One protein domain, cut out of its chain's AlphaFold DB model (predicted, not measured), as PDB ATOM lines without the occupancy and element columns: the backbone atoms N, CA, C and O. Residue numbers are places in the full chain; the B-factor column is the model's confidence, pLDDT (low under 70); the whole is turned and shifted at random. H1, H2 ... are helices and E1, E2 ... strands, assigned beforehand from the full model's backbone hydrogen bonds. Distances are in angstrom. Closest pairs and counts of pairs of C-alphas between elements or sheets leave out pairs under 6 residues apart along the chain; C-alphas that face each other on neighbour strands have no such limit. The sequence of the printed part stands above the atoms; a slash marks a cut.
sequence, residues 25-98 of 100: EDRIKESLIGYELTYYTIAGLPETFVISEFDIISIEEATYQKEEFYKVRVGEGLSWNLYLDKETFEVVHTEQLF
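This is residues 25 to 98 of the 100 residues of an uncharacterized protein of DPANN group archaeon (UniProt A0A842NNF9). Picture a strongly twisted wall of four antiparallel strands, E3 to E6, with one short helix, H1, lying across its strands over one face. At one end a separate two-stranded hairpin, E1 and E2, reaches away from the wall like an arm and adds to the length of the whole. The printed part has 74 residues, with one named helix and six named strands in the order H1 E1 E2 E3 E4 E5 E6; the larger sheet has the order E3 - E4 - E5 - E6, the smaller E1 - E2, and both are antiparallel. The class is mostly strand. The whole is compact, with a radius of gyration of the C-alphas of 12.4 A and spans of 38 by 26 by 18 A.

Begin at H1, residues 25 to 32, where every backbone O i to N i+4 pair is within hydrogen-bond range. Next look at the hairpin of E1, residues 36 to 40, and E2, residues 46 to 50: they are antiparallel at 149 degrees, and N 37 and O 49 are within hydrogen-bond range at 2.8 A. Then comes E3, residues 56 to 64, which bends by 68 degrees at residue 61 and is apart from E2. From E3 you enter a meander, each strand the antiparallel neighbour of the one before, which goes on through E4, residues 67 to 74, E5, residues 79 to 85, and E6, residues 91 to 97. In the hairpin of E3 and E4, at 158 degrees, look for N 62 and O 69, 2.9 A apart. In the hairpin of E4 and E5, at 147 degrees, N 72 and O 82 are 2.8 A apart. In the hairpin of E5 and E6, at 162 degrees, N 81 and O 95 are 2.8 A apart. E3 and E6 are the edge strands of this sheet. Now go back to H1, which is on this sheet at a height over the sheet of 9.2 A. It lies over E4 and E5, but only just: of its 8 C-alphas 3 fall on each of them and 2 on E3. It runs across the strands, at 76 degrees to E4 on the local plane. The closest C-alphas of H1 and E3 are those of Glu 25 and Ile 59, 7.5 A apart. E1 and E6 are only just apart, with their closest C-alphas at 8.5 A.

Find C-alpha 25 at (-55.478, 15.623, 4.752); from there H1 runs 10.9 A to C-alpha 32. E1 begins at C-alpha 36, at (-39.342, 10.556, 14.312), and runs 13.3 A to C-alpha 40; E2, from 46 to 50, also measures 13.3 A. E3 runs 20.0 A from C-alpha 56 to C-alpha 64, and E4 runs 21.1 A from 67 to 74. E5 covers 19.7 A from 79 to 85. E6 runs 16.2 A from C-alpha 91 to C-alpha 97, which you find at (-42.333, -2.288, 5.440).

Look at Ala 43, between E1 and E2, and Glu 87, between E5 and E6: their C-alphas are the two farthest apart, at 38.6 A. The first and last printed C-alphas, of Glu 25 and Phe 98, are 25.7 A apart. The printed part has no cut, and the six links between its named elements are tight. In the B-factor column the mean pLDDT of the printed part of this model is 93.7, and no printed residue is under 70.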
ATOM      1  N   GLU A  25     -56.781  16.022   5.270       93.56
ATOM      2  CA  GLU A  25     -55.478  15.623   4.752       93.56
ATOM      3  C   GLU A  25     -54.367  16.523   5.304       93.56
ATOM      4  O   GLU A  25     -53.358  16.015   5.790       93.56
ATOM      5  N   ASP A  26     -54.582  17.841   5.313       94.56
ATOM      6  CA  ASP A  26     -53.608  18.798   5.846       94.56
ATOM      7  C   ASP A  26     -53.395  18.596   7.348       94.56
ATOM      8  O   ASP A  26     -52.258  18.581   7.805       94.56
ATOM      9  N   ARG A  27     -54.462  18.338   8.116       94.62
ATOM     10  CA  ARG A  27     -54.356  18.054   9.559       94.62
ATOM     11  C   ARG A  27     -53.539  16.796   9.849       94.62
ATOM     12  O   ARG A  27     -52.744  16.791  10.783       94.62
ATOM     13  N   ILE A  28     -53.728  15.741   9.053       95.94
ATOM     14  CA  ILE A  28     -52.946  14.499   9.157       95.94
ATOM     15  C   ILE A  28     -51.480  14.754   8.793       95.94
ATOM     16  O   ILE A  28     -50.580  14.261   9.467       95.94
ATOM     17  N   LYS A  29     -51.214  15.532   7.739       96.38
ATOM     18  CA  LYS A  29     -49.841  15.889   7.363       96.38
ATOM     19  C   LYS A  29     -49.164  16.702   8.461       96.38
ATOM     20  O   LYS A  29     -48.054  16.368   8.862       96.38
ATOM     21  N   GLU A  30     -49.840  17.718   8.987       95.94
ATOM     22  CA  GLU A  30     -49.338  18.555  10.079       95.94
ATOM     23  C   GLU A  30     -49.021  17.747  11.343       95.94
ATOM     24  O   GLU A  30     -48.036  18.056  12.011       95.94
ATOM     25  N   SER A  31     -49.797  16.702  11.663       96.44
ATOM     26  CA  SER A  31     -49.519  15.855  12.832       96.44
ATOM     27  C   SER A  31     -48.310  14.930  12.648       96.44
ATOM     28  O   SER A  31     -47.720  14.494  13.638       96.44
ATOM     29  N   LEU A  32     -47.930  14.631  11.403       97.31
ATOM     30  CA  LEU A  32     -46.838  13.713  11.078       97.31
ATOM     31  C   LEU A  32     -45.524  14.407  10.732       97.31
ATOM     32  O   LEU A  32     -44.466  13.811  10.916       97.31
ATOM     33  N   ILE A  33     -45.555  15.640  10.228       97.00
ATOM     34  CA  ILE A  33     -44.332  16.371   9.885       97.00
ATOM     35  C   ILE A  33     -43.473  16.563  11.142       97.00
ATOM     36  O   ILE A  33     -43.914  17.107  12.152       97.00
ATOM     37  N   GLY A  34     -42.216  16.129  11.065       96.69
ATOM     38  CA  GLY A  34     -41.275  16.148  12.184       96.69
ATOM     39  C   GLY A  34     -41.380  14.943  13.120       96.69
ATOM     40  O   GLY A  34     -40.574  14.838  14.042       96.69
ATOM     41  N   TYR A  35     -42.321  14.021  12.895       96.81
ATOM     42  CA  TYR A  35     -42.398  12.776  13.654       96.81
ATOM     43  C   TYR A  35     -41.181  11.891  13.350       96.81
ATOM     44  O   TYR A  35     -40.793  11.711  12.192       96.81
ATOM     45  N   GLU A  36     -40.576  11.335  14.399       95.81
ATOM     46  CA  GLU A  36     -39.342  10.556  14.312       95.81
ATOM     47  C   GLU A  36     -39.624   9.048  14.361       95.81
ATOM     48  O   GLU A  36     -40.203   8.526  15.313       95.81
ATOM     49  N   LEU A  37     -39.166   8.327  13.340       94.50
ATOM     50  CA  LEU A  37     -39.203   6.872  13.259       94.50
ATOM     51  C   LEU A  37     -37.794   6.313  13.444       94.50
ATOM     52  O   LEU A  37     -36.889   6.603  12.664       94.50
ATOM     53  N   THR A  38     -37.595   5.484  14.466       93.19
ATOM     54  CA  THR A  38     -36.317   4.794  14.682       93.19
ATOM     55  C   THR A  38     -36.269   3.487  13.894       93.19
ATOM     56  O   THR A  38     -37.189   2.673  13.978       93.19
ATOM     57  N   TYR A  39     -35.171   3.246  13.185       90.38
ATOM     58  CA  TYR A  39     -34.863   1.966  12.544       90.38
ATOM     59  C   TYR A  39     -33.428   1.539  12.840       90.38
ATOM     60  O   TYR A  39     -32.641   2.301  13.393       90.38
ATOM     61  N   TYR A  40     -33.083   0.301  12.485       90.06
ATOM     62  CA  TYR A  40     -31.740  -0.235  12.678       90.06
ATOM     63  C   TYR A  40     -31.100  -0.556  11.336       90.06
ATOM     64  O   TYR A  40     -31.703  -1.203  10.479       90.06
ATOM     65  N   THR A  41     -29.858  -0.117  11.167       87.12
ATOM     66  CA  THR A  41     -29.039  -0.463  10.001       87.12
ATOM     67  C   THR A  41     -28.654  -1.941  10.009       87.12
ATOM     68  O   THR A  41     -28.771  -2.637  11.021       87.12
ATOM     69  N   ILE A  42     -28.076  -2.418   8.904       86.69
ATOM     70  CA  ILE A  42     -27.503  -3.772   8.818       86.69
ATOM     71  C   ILE A  42     -26.403  -4.037   9.860       86.69
ATOM     72  O   ILE A  42     -26.148  -5.186  10.209       86.69
ATOM     73  N   ALA A  43     -25.755  -2.982  10.364       92.75
ATOM     74  CA  ALA A  43     -24.752  -3.066  11.421       92.75
ATOM     75  C   ALA A  43     -25.376  -3.097  12.831       92.75
ATOM     76  O   ALA A  43     -24.648  -3.142  13.820       92.75
ATOM     77  N   GLY A  44     -26.709  -3.046  12.935       91.38
ATOM     78  CA  GLY A  44     -27.441  -2.984  14.199       91.38
ATOM     79  C   GLY A  44     -27.364  -1.623  14.893       91.38
ATOM     80  O   GLY A  44     -27.674  -1.534  16.079       91.38
ATOM     81  N   LEU A  45     -26.938  -0.569  14.191       94.06
ATOM     82  CA  LEU A  45     -26.907   0.789  14.739       94.06
ATOM     83  C   LEU A  45     -28.274   1.459  14.561       94.06
ATOM     84  O   LEU A  45     -28.817   1.370  13.455       94.06
ATOM     85  N   PRO A  46     -28.817   2.113  15.605       94.75
ATOM     86  CA  PRO A  46     -30.061   2.855  15.493       94.75
ATOM     87  C   PRO A  46     -29.856   4.125  14.662       94.75
ATOM     88  O   PRO A  46     -28.889   4.860  14.864       94.75
ATOM     89  N   GLU A  47     -30.795   4.392  13.767       93.62
ATOM     90  CA  GLU A  47     -30.909   5.622  12.989       93.62
ATOM     91  C   GLU A  47     -32.340   6.166  13.071       93.62
ATOM     92  O   GLU A  47     -33.280   5.439  13.408       93.62
ATOM     93  N   THR A  48     -32.494   7.456  12.772       94.06
ATOM     94  CA  THR A  48     -33.779   8.161  12.825       94.06
ATOM     95  C   THR A  48     -34.168   8.647  11.438       94.06
ATOM     96  O   THR A  48     -33.395   9.323  10.763       94.06
ATOM     97  N   PHE A  49     -35.400   8.346  11.047       93.06
ATOM     98  CA  PHE A  49     -36.077   8.919   9.898       93.06
ATOM     99  C   PHE A  49     -37.086   9.963  10.386       93.06
ATOM    100  O   PHE A  49     -37.983   9.640  11.161       93.06
ATOM    101  N   VAL A  50     -36.918  11.214   9.961       96.25
ATOM    102  CA  VAL A  50     -37.818  12.319  10.313       96.25
ATOM    103  C   VAL A  50     -38.760  12.552   9.144       96.25
ATOM    104  O   VAL A  50     -38.299  12.855   8.046       96.25
ATOM    105  N   ILE A  51     -40.061  12.420   9.378       96.88
ATOM    106  CA  ILE A  51     -41.063  12.538   8.318       96.88
ATOM    107  C   ILE A  51     -41.151  13.991   7.846       96.88
ATOM    108  O   ILE A  51     -41.405  14.903   8.636       96.88
ATOM    109  N   SER A  52     -40.985  14.208   6.546       96.69
ATOM    110  CA  SER A  52     -41.331  15.457   5.871       96.69
ATOM    111  C   SER A  52     -42.642  15.323   5.095       96.69
ATOM    112  O   SER A  52     -43.165  14.227   4.899       96.69
ATOM    113  N   GLU A  53     -43.170  16.445   4.607       95.31
ATOM    114  CA  GLU A  53     -44.368  16.446   3.759       95.31
ATOM    115  C   GLU A  53     -44.190  15.573   2.504       95.31
ATOM    116  O   GLU A  53     -45.119  14.886   2.086       95.31
ATOM    117  N   PHE A  54     -42.981  15.554   1.934       94.69
ATOM    118  CA  PHE A  54     -42.667  14.793   0.722       94.69
ATOM    119  C   PHE A  54     -42.564  13.289   0.960       94.69
ATOM    120  O   PHE A  54     -42.621  12.515   0.008       94.69
ATOM    121  N   ASP A  55     -42.417  12.874   2.216       96.00
ATOM    122  CA  ASP A  55     -42.340  11.463   2.569       96.00
ATOM    123  C   ASP A  55     -43.722  10.821   2.673       96.00
ATOM    124  O   ASP A  55     -43.805   9.597   2.708       96.00
ATOM    125  N   ILE A  56     -44.803  11.607   2.727       96.44
ATOM    126  CA  ILE A  56     -46.173  11.103   2.850       96.44
ATOM    127  C   ILE A  56     -46.683  10.679   1.472       96.44
ATOM    128  O   ILE A  56     -46.981  11.502   0.610       96.44
ATOM    129  N   ILE A  57     -46.810   9.369   1.275       96.00
ATOM    130  CA  ILE A  57     -47.152   8.765  -0.019       96.00
ATOM    131  C   ILE A  57     -48.663   8.628  -0.182       96.00
ATOM    132  O   ILE A  57     -49.207   8.877  -1.258       96.00
ATOM    133  N   SER A  58     -49.353   8.175   0.865       95.94
ATOM    134  CA  SER A  58     -50.796   7.945   0.810       95.94
ATOM    135  C   SER A  58     -51.429   8.009   2.189       95.94
ATOM    136  O   SER A  58     -50.835   7.549   3.163       95.94
ATOM    137  N   ILE A  59     -52.664   8.499   2.239       97.12
ATOM    138  CA  ILE A  59     -53.520   8.514   3.424       97.12
ATOM    139  C   ILE A  59     -54.800   7.766   3.053       97.12
ATOM    140  O   ILE A  59     -55.482   8.132   2.096       97.12
ATOM    141  N   GLU A  60     -55.112   6.702   3.782       96.81
ATOM    142  CA  GLU A  60     -56.302   5.880   3.566       96.81
ATOM    143  C   GLU A  60     -56.980   5.557   4.898       96.81
ATOM    144  O   GLU A  60     -56.341   5.522   5.948       96.81
ATOM    145  N   GLU A  61     -58.287   5.312   4.878       96.06
ATOM    146  CA  GLU A  61     -58.960   4.759   6.050       96.06
ATOM    147  C   GLU A  61     -58.693   3.258   6.139       96.06
ATOM    148  O   GLU A  61     -58.763   2.537   5.142       96.06
ATOM    149  N   ALA A  62     -58.405   2.773   7.341       94.69
ATOM    150  CA  ALA A  62     -58.156   1.366   7.591       94.69
ATOM    151  C   ALA A  62     -58.874   0.905   8.855       94.69
ATOM    152  O   ALA A  62     -59.044   1.656   9.810       94.69
ATOM    153  N   THR A  63     -59.246  -0.371   8.883       92.25
ATOM    154  CA  THR A  63     -59.692  -1.030  10.110       92.25
ATOM    155  C   THR A  63     -58.568  -1.912  10.631       92.25
ATOM    156  O   THR A  63     -58.117  -2.825   9.937       92.25
ATOM    157  N   TYR A  64     -58.138  -1.679  11.866       79.94
ATOM    158  CA  TYR A  64     -57.134  -2.486  12.554       79.94
ATOM    159  C   TYR A  64     -57.699  -2.912  13.911       79.94
ATOM    160  O   TYR A  64     -58.303  -2.119  14.613       79.94
ATOM    161  N   GLN A  65     -57.619  -4.199  14.257       86.75
ATOM    162  CA  GLN A  65     -58.172  -4.735  15.517       86.75
ATOM    163  C   GLN A  65     -59.645  -4.362  15.832       86.75
ATOM    164  O   GLN A  65     -60.052  -4.392  16.988       86.75
ATOM    165  N   LYS A  66     -60.474  -4.139  14.795       91.44
ATOM    166  CA  LYS A  66     -61.891  -3.697  14.866       91.44
ATOM    167  C   LYS A  66     -62.103  -2.218  15.213       91.44
ATOM    168  O   LYS A  66     -63.246  -1.821  15.419       91.44
ATOM    169  N   GLU A  67     -61.045  -1.423  15.223       92.94
ATOM    170  CA  GLU A  67     -61.093   0.031  15.353       92.94
ATOM    171  C   GLU A  67     -60.725   0.682  14.013       92.94
ATOM    172  O   GLU A  67     -60.025   0.084  13.185       92.94
ATOM    173  N   GLU A  68     -61.263   1.873  13.758       95.88
ATOM    174  CA  GLU A  68     -60.983   2.641  12.546       95.88
ATOM    175  C   GLU A  68     -59.815   3.595  12.777       95.88
ATOM    176  O   GLU A  68     -59.794   4.339  13.752       95.88
ATOM    177  N   PHE A  69     -58.884   3.616  11.830       97.25
ATOM    178  CA  PHE A  69     -57.688   4.449  11.854       97.25
ATOM    179  C   PHE A  69     -57.495   5.136  10.509       97.25
ATOM    180  O   PHE A  69     -57.986   4.668   9.474       97.25
ATOM    181  N   TYR A  70     -56.705   6.201  10.507       97.81
ATOM    182  CA  TYR A  70     -56.044   6.654   9.290       97.81
ATOM    183  C   TYR A  70     -54.736   5.890   9.140       97.81
ATOM    184  O   TYR A  70     -53.858   5.970   9.995       97.81
ATOM    185  N   LYS A  71     -54.603   5.131   8.057       97.56
ATOM    186  CA  LYS A  71     -53.356   4.485   7.682       97.56
ATOM    187  C   LYS A  71     -52.604   5.395   6.723       97.56
ATOM    188  O   LYS A  71     -53.084   5.712   5.636       97.56
ATOM    189  N   VAL A  72     -51.411   5.797   7.128       97.62
ATOM    190  CA  VAL A  72     -50.548   6.696   6.371       97.62
ATOM    191  C   VAL A  72     -49.294   5.948   5.962       97.62
ATOM    192  O   VAL A  72     -48.567   5.426   6.805       97.62
ATOM    193  N   ARG A  73     -49.046   5.875   4.655       96.69
ATOM    194  CA  ARG A  73     -47.814   5.304   4.119       96.69
ATOM    195  C   ARG A  73     -46.775   6.403   3.991       96.69
ATOM    196  O   ARG A  73     -47.043   7.408   3.333       96.69
ATOM    197  N   VAL A  74     -45.597   6.179   4.562       96.12
ATOM    198  CA  VAL A  74     -44.467   7.109   4.459       96.12
ATOM    199  C   VAL A  74     -43.205   6.432   3.939       96.12
ATOM    200  O   VAL A  74     -43.019   5.241   4.182       96.12
ATOM    201  N   GLY A  75     -42.355   7.198   3.251       92.12
ATOM    202  CA  GLY A  75     -41.025   6.810   2.768       92.12
ATOM    203  C   GLY A  75     -41.035   5.888   1.541       92.12
ATOM    204  O   GLY A  75     -41.769   4.902   1.492       92.12
ATOM    205  N   GLU A  76     -40.217   6.191   0.526       82.50
ATOM    206  CA  GLU A  76     -40.187   5.429  -0.741       82.50
ATOM    207  C   GLU A  76     -39.248   4.210  -0.719       82.50
ATOM    208  O   GLU A  76     -39.576   3.179  -1.305       82.50
ATOM    209  N   GLY A  77     -38.086   4.316  -0.063       81.38
ATOM    210  CA  GLY A  77     -37.105   3.223   0.034       81.38
ATOM    211  C   GLY A  77     -37.194   2.462   1.355       81.38
ATOM    212  O   GLY A  77     -37.293   1.239   1.380       81.38
ATOM    213  N   LEU A  78     -37.198   3.209   2.458       86.19
ATOM    214  CA  LEU A  78     -37.526   2.702   3.781       86.19
ATOM    215  C   LEU A  78     -38.962   3.132   4.059       86.19
ATOM    216  O   LEU A  78     -39.213   4.316   4.267       86.19
ATOM    217  N   SER A  79     -39.903   2.202   3.931       92.44
ATOM    218  CA  SER A  79     -41.326   2.521   4.012       92.44
ATOM    219  C   SER A  79     -41.915   2.131   5.364       92.44
ATOM    220  O   SER A  79     -41.546   1.110   5.943       92.44
ATOM    221  N   TRP A  80     -42.916   2.876   5.821       95.56
ATOM    222  CA  TRP A  80     -43.732   2.517   6.980       95.56
ATOM    223  C   TRP A  80     -45.213   2.705   6.699       95.56
ATOM    224  O   TRP A  80     -45.606   3.604   5.956       95.56
ATOM    225  N   ASN A  81     -46.030   1.881   7.349       96.00
ATOM    226  CA  ASN A  81     -47.421   2.202   7.626       96.00
ATOM    227  C   ASN A  81     -47.511   2.786   9.036       96.00
ATOM    228  O   ASN A  81     -47.062   2.168  10.004       96.00
ATOM    229  N   LEU A  82     -48.124   3.955   9.153       97.12
ATOM    230  CA  LEU A  82     -48.480   4.588  10.415       97.12
ATOM    231  C   LEU A  82     -49.990   4.516  10.569       97.12
ATOM    232  O   LEU A  82     -50.715   4.822   9.629       97.12
ATOM    233  N   TYR A  83     -50.461   4.114  11.738       97.12
ATOM    234  CA  TYR A  83     -51.879   4.090  12.066       97.12
ATOM    235  C   TYR A  83     -52.137   5.213  13.054       97.12
ATOM    236  O   TYR A  83     -51.536   5.235  14.128       97.12
ATOM    237  N   LEU A  84     -52.988   6.151  12.660       97.56
ATOM    238  CA  LEU A  84     -53.347   7.315  13.448       97.56
ATOM    239  C   LEU A  84     -54.773   7.163  13.954       97.56
ATOM    240  O   LEU A  84     -55.663   6.742  13.206       97.56
ATOM    241  N   ASP A  85     -54.983   7.548  15.206       95.94
ATOM    242  CA  ASP A  85     -56.316   7.693  15.777       95.94
ATOM    243  C   ASP A  85     -57.138   8.728  14.984       95.94
ATOM    244  O   ASP A  85     -56.617   9.769  14.569       95.94
ATOM    245  N   LYS A  86     -58.423   8.440  14.743       94.25
ATOM    246  CA  LYS A  86     -59.282   9.304  13.914       94.25
ATOM    247  C   LYS A  86     -59.656  10.630  14.585       94.25
ATOM    248  O   LYS A  86     -60.018  11.575  13.882       94.25
ATOM    249  N   GLU A  87     -59.603  10.707  15.909       92.56
ATOM    250  CA  GLU A  87     -59.977  11.896  16.674       92.56
ATOM    251  C   GLU A  87     -58.754  12.756  16.999       92.56
ATOM    252  O   GLU A  87     -58.796  13.980  16.828       92.56
ATOM    253  N   THR A  88     -57.665  12.126  17.449       95.00
ATOM    254  CA  THR A  88     -56.467  12.830  17.935       95.00
ATOM    255  C   THR A  88     -55.379  13.000  16.882       95.00
ATOM    256  O   THR A  88     -54.541  13.886  17.037       95.00
ATOM    257  N   PHE A  89     -55.389  12.200  15.809       95.56
ATOM    258  CA  PHE A  89     -54.318  12.128  14.803       95.56
ATOM    259  C   PHE A  89     -52.951  11.709  15.361       95.56
ATOM    260  O   PHE A  89     -51.931  11.872  14.687       95.56
ATOM    261  N   GLU A  90     -52.917  11.159  16.576       95.81
ATOM    262  CA  GLU A  90     -51.706  10.604  17.171       95.81
ATOM    263  C   GLU A  90     -51.401   9.226  16.583       95.81
ATOM    264  O   GLU A  90     -52.300   8.420  16.332       95.81
ATOM    265  N   VAL A  91     -50.114   8.940  16.385       96.38
ATOM    266  CA  VAL A  91     -49.647   7.639  15.902       96.38
ATOM    267  C   VAL A  91     -49.805   6.599  17.012       96.38
ATOM    268  O   VAL A  91     -49.110   6.646  18.024       96.38
ATOM    269  N   VAL A  92     -50.687   5.623  16.804       95.75
ATOM    270  CA  VAL A  92     -50.939   4.532  17.760       95.75
ATOM    271  C   VAL A  92     -50.137   3.275  17.441       95.75
ATOM    272  O   VAL A  92     -49.847   2.466  18.322       95.75
ATOM    273  N   HIS A  93     -49.777   3.087  16.171       94.94
ATOM    274  CA  HIS A  93     -49.030   1.925  15.718       94.94
ATOM    275  C   HIS A  93     -48.184   2.258  14.495       94.94
ATOM    276  O   HIS A  93     -48.595   3.026  13.623       94.94
ATOM    277  N   THR A  94     -47.009   1.642  14.420       95.06
ATOM    278  CA  THR A  94     -46.097   1.753  13.288       95.06
ATOM    279  C   THR A  94     -45.690   0.361  12.829       95.06
ATOM    280  O   THR A  94     -45.363  -0.516  13.628       95.06
ATOM    281  N   GLU A  95     -45.713   0.155  11.520       93.62
ATOM    282  CA  GLU A  95     -45.285  -1.077  10.872       93.62
ATOM    283  C   GLU A  95     -44.246  -0.711   9.816       93.62
ATOM    284  O   GLU A  95     -44.549  -0.028   8.837       93.62
ATOM    285  N   GLN A  96     -43.007  -1.156  10.012       91.62
ATOM    286  CA  GLN A  96     -41.967  -0.999   9.007       91.62
ATOM    287  C   GLN A  96     -42.188  -2.004   7.875       91.62
ATOM    288  O   GLN A  96     -42.232  -3.215   8.095       91.62
ATOM    289  N   LEU A  97     -42.286  -1.493   6.656       88.31
ATOM    290  CA  LEU A  97     -42.333  -2.288   5.440       88.31
ATOM    291  C   LEU A  97     -40.885  -2.531   4.997       88.31
ATOM    292  O   LEU A  97     -40.069  -1.614   5.010       88.31
ATOM    293  N   PHE A  98     -40.558  -3.791   4.707       70.56
ATOM    294  CA  PHE A  98     -39.193  -4.314   4.574       70.56
ATOM    295  C   PHE A  98     -38.170  -3.381   3.901       70.56
ATOM    296  O   PHE A  98     -38.441  -2.770   2.873       70.56
TER     297      PHE A  98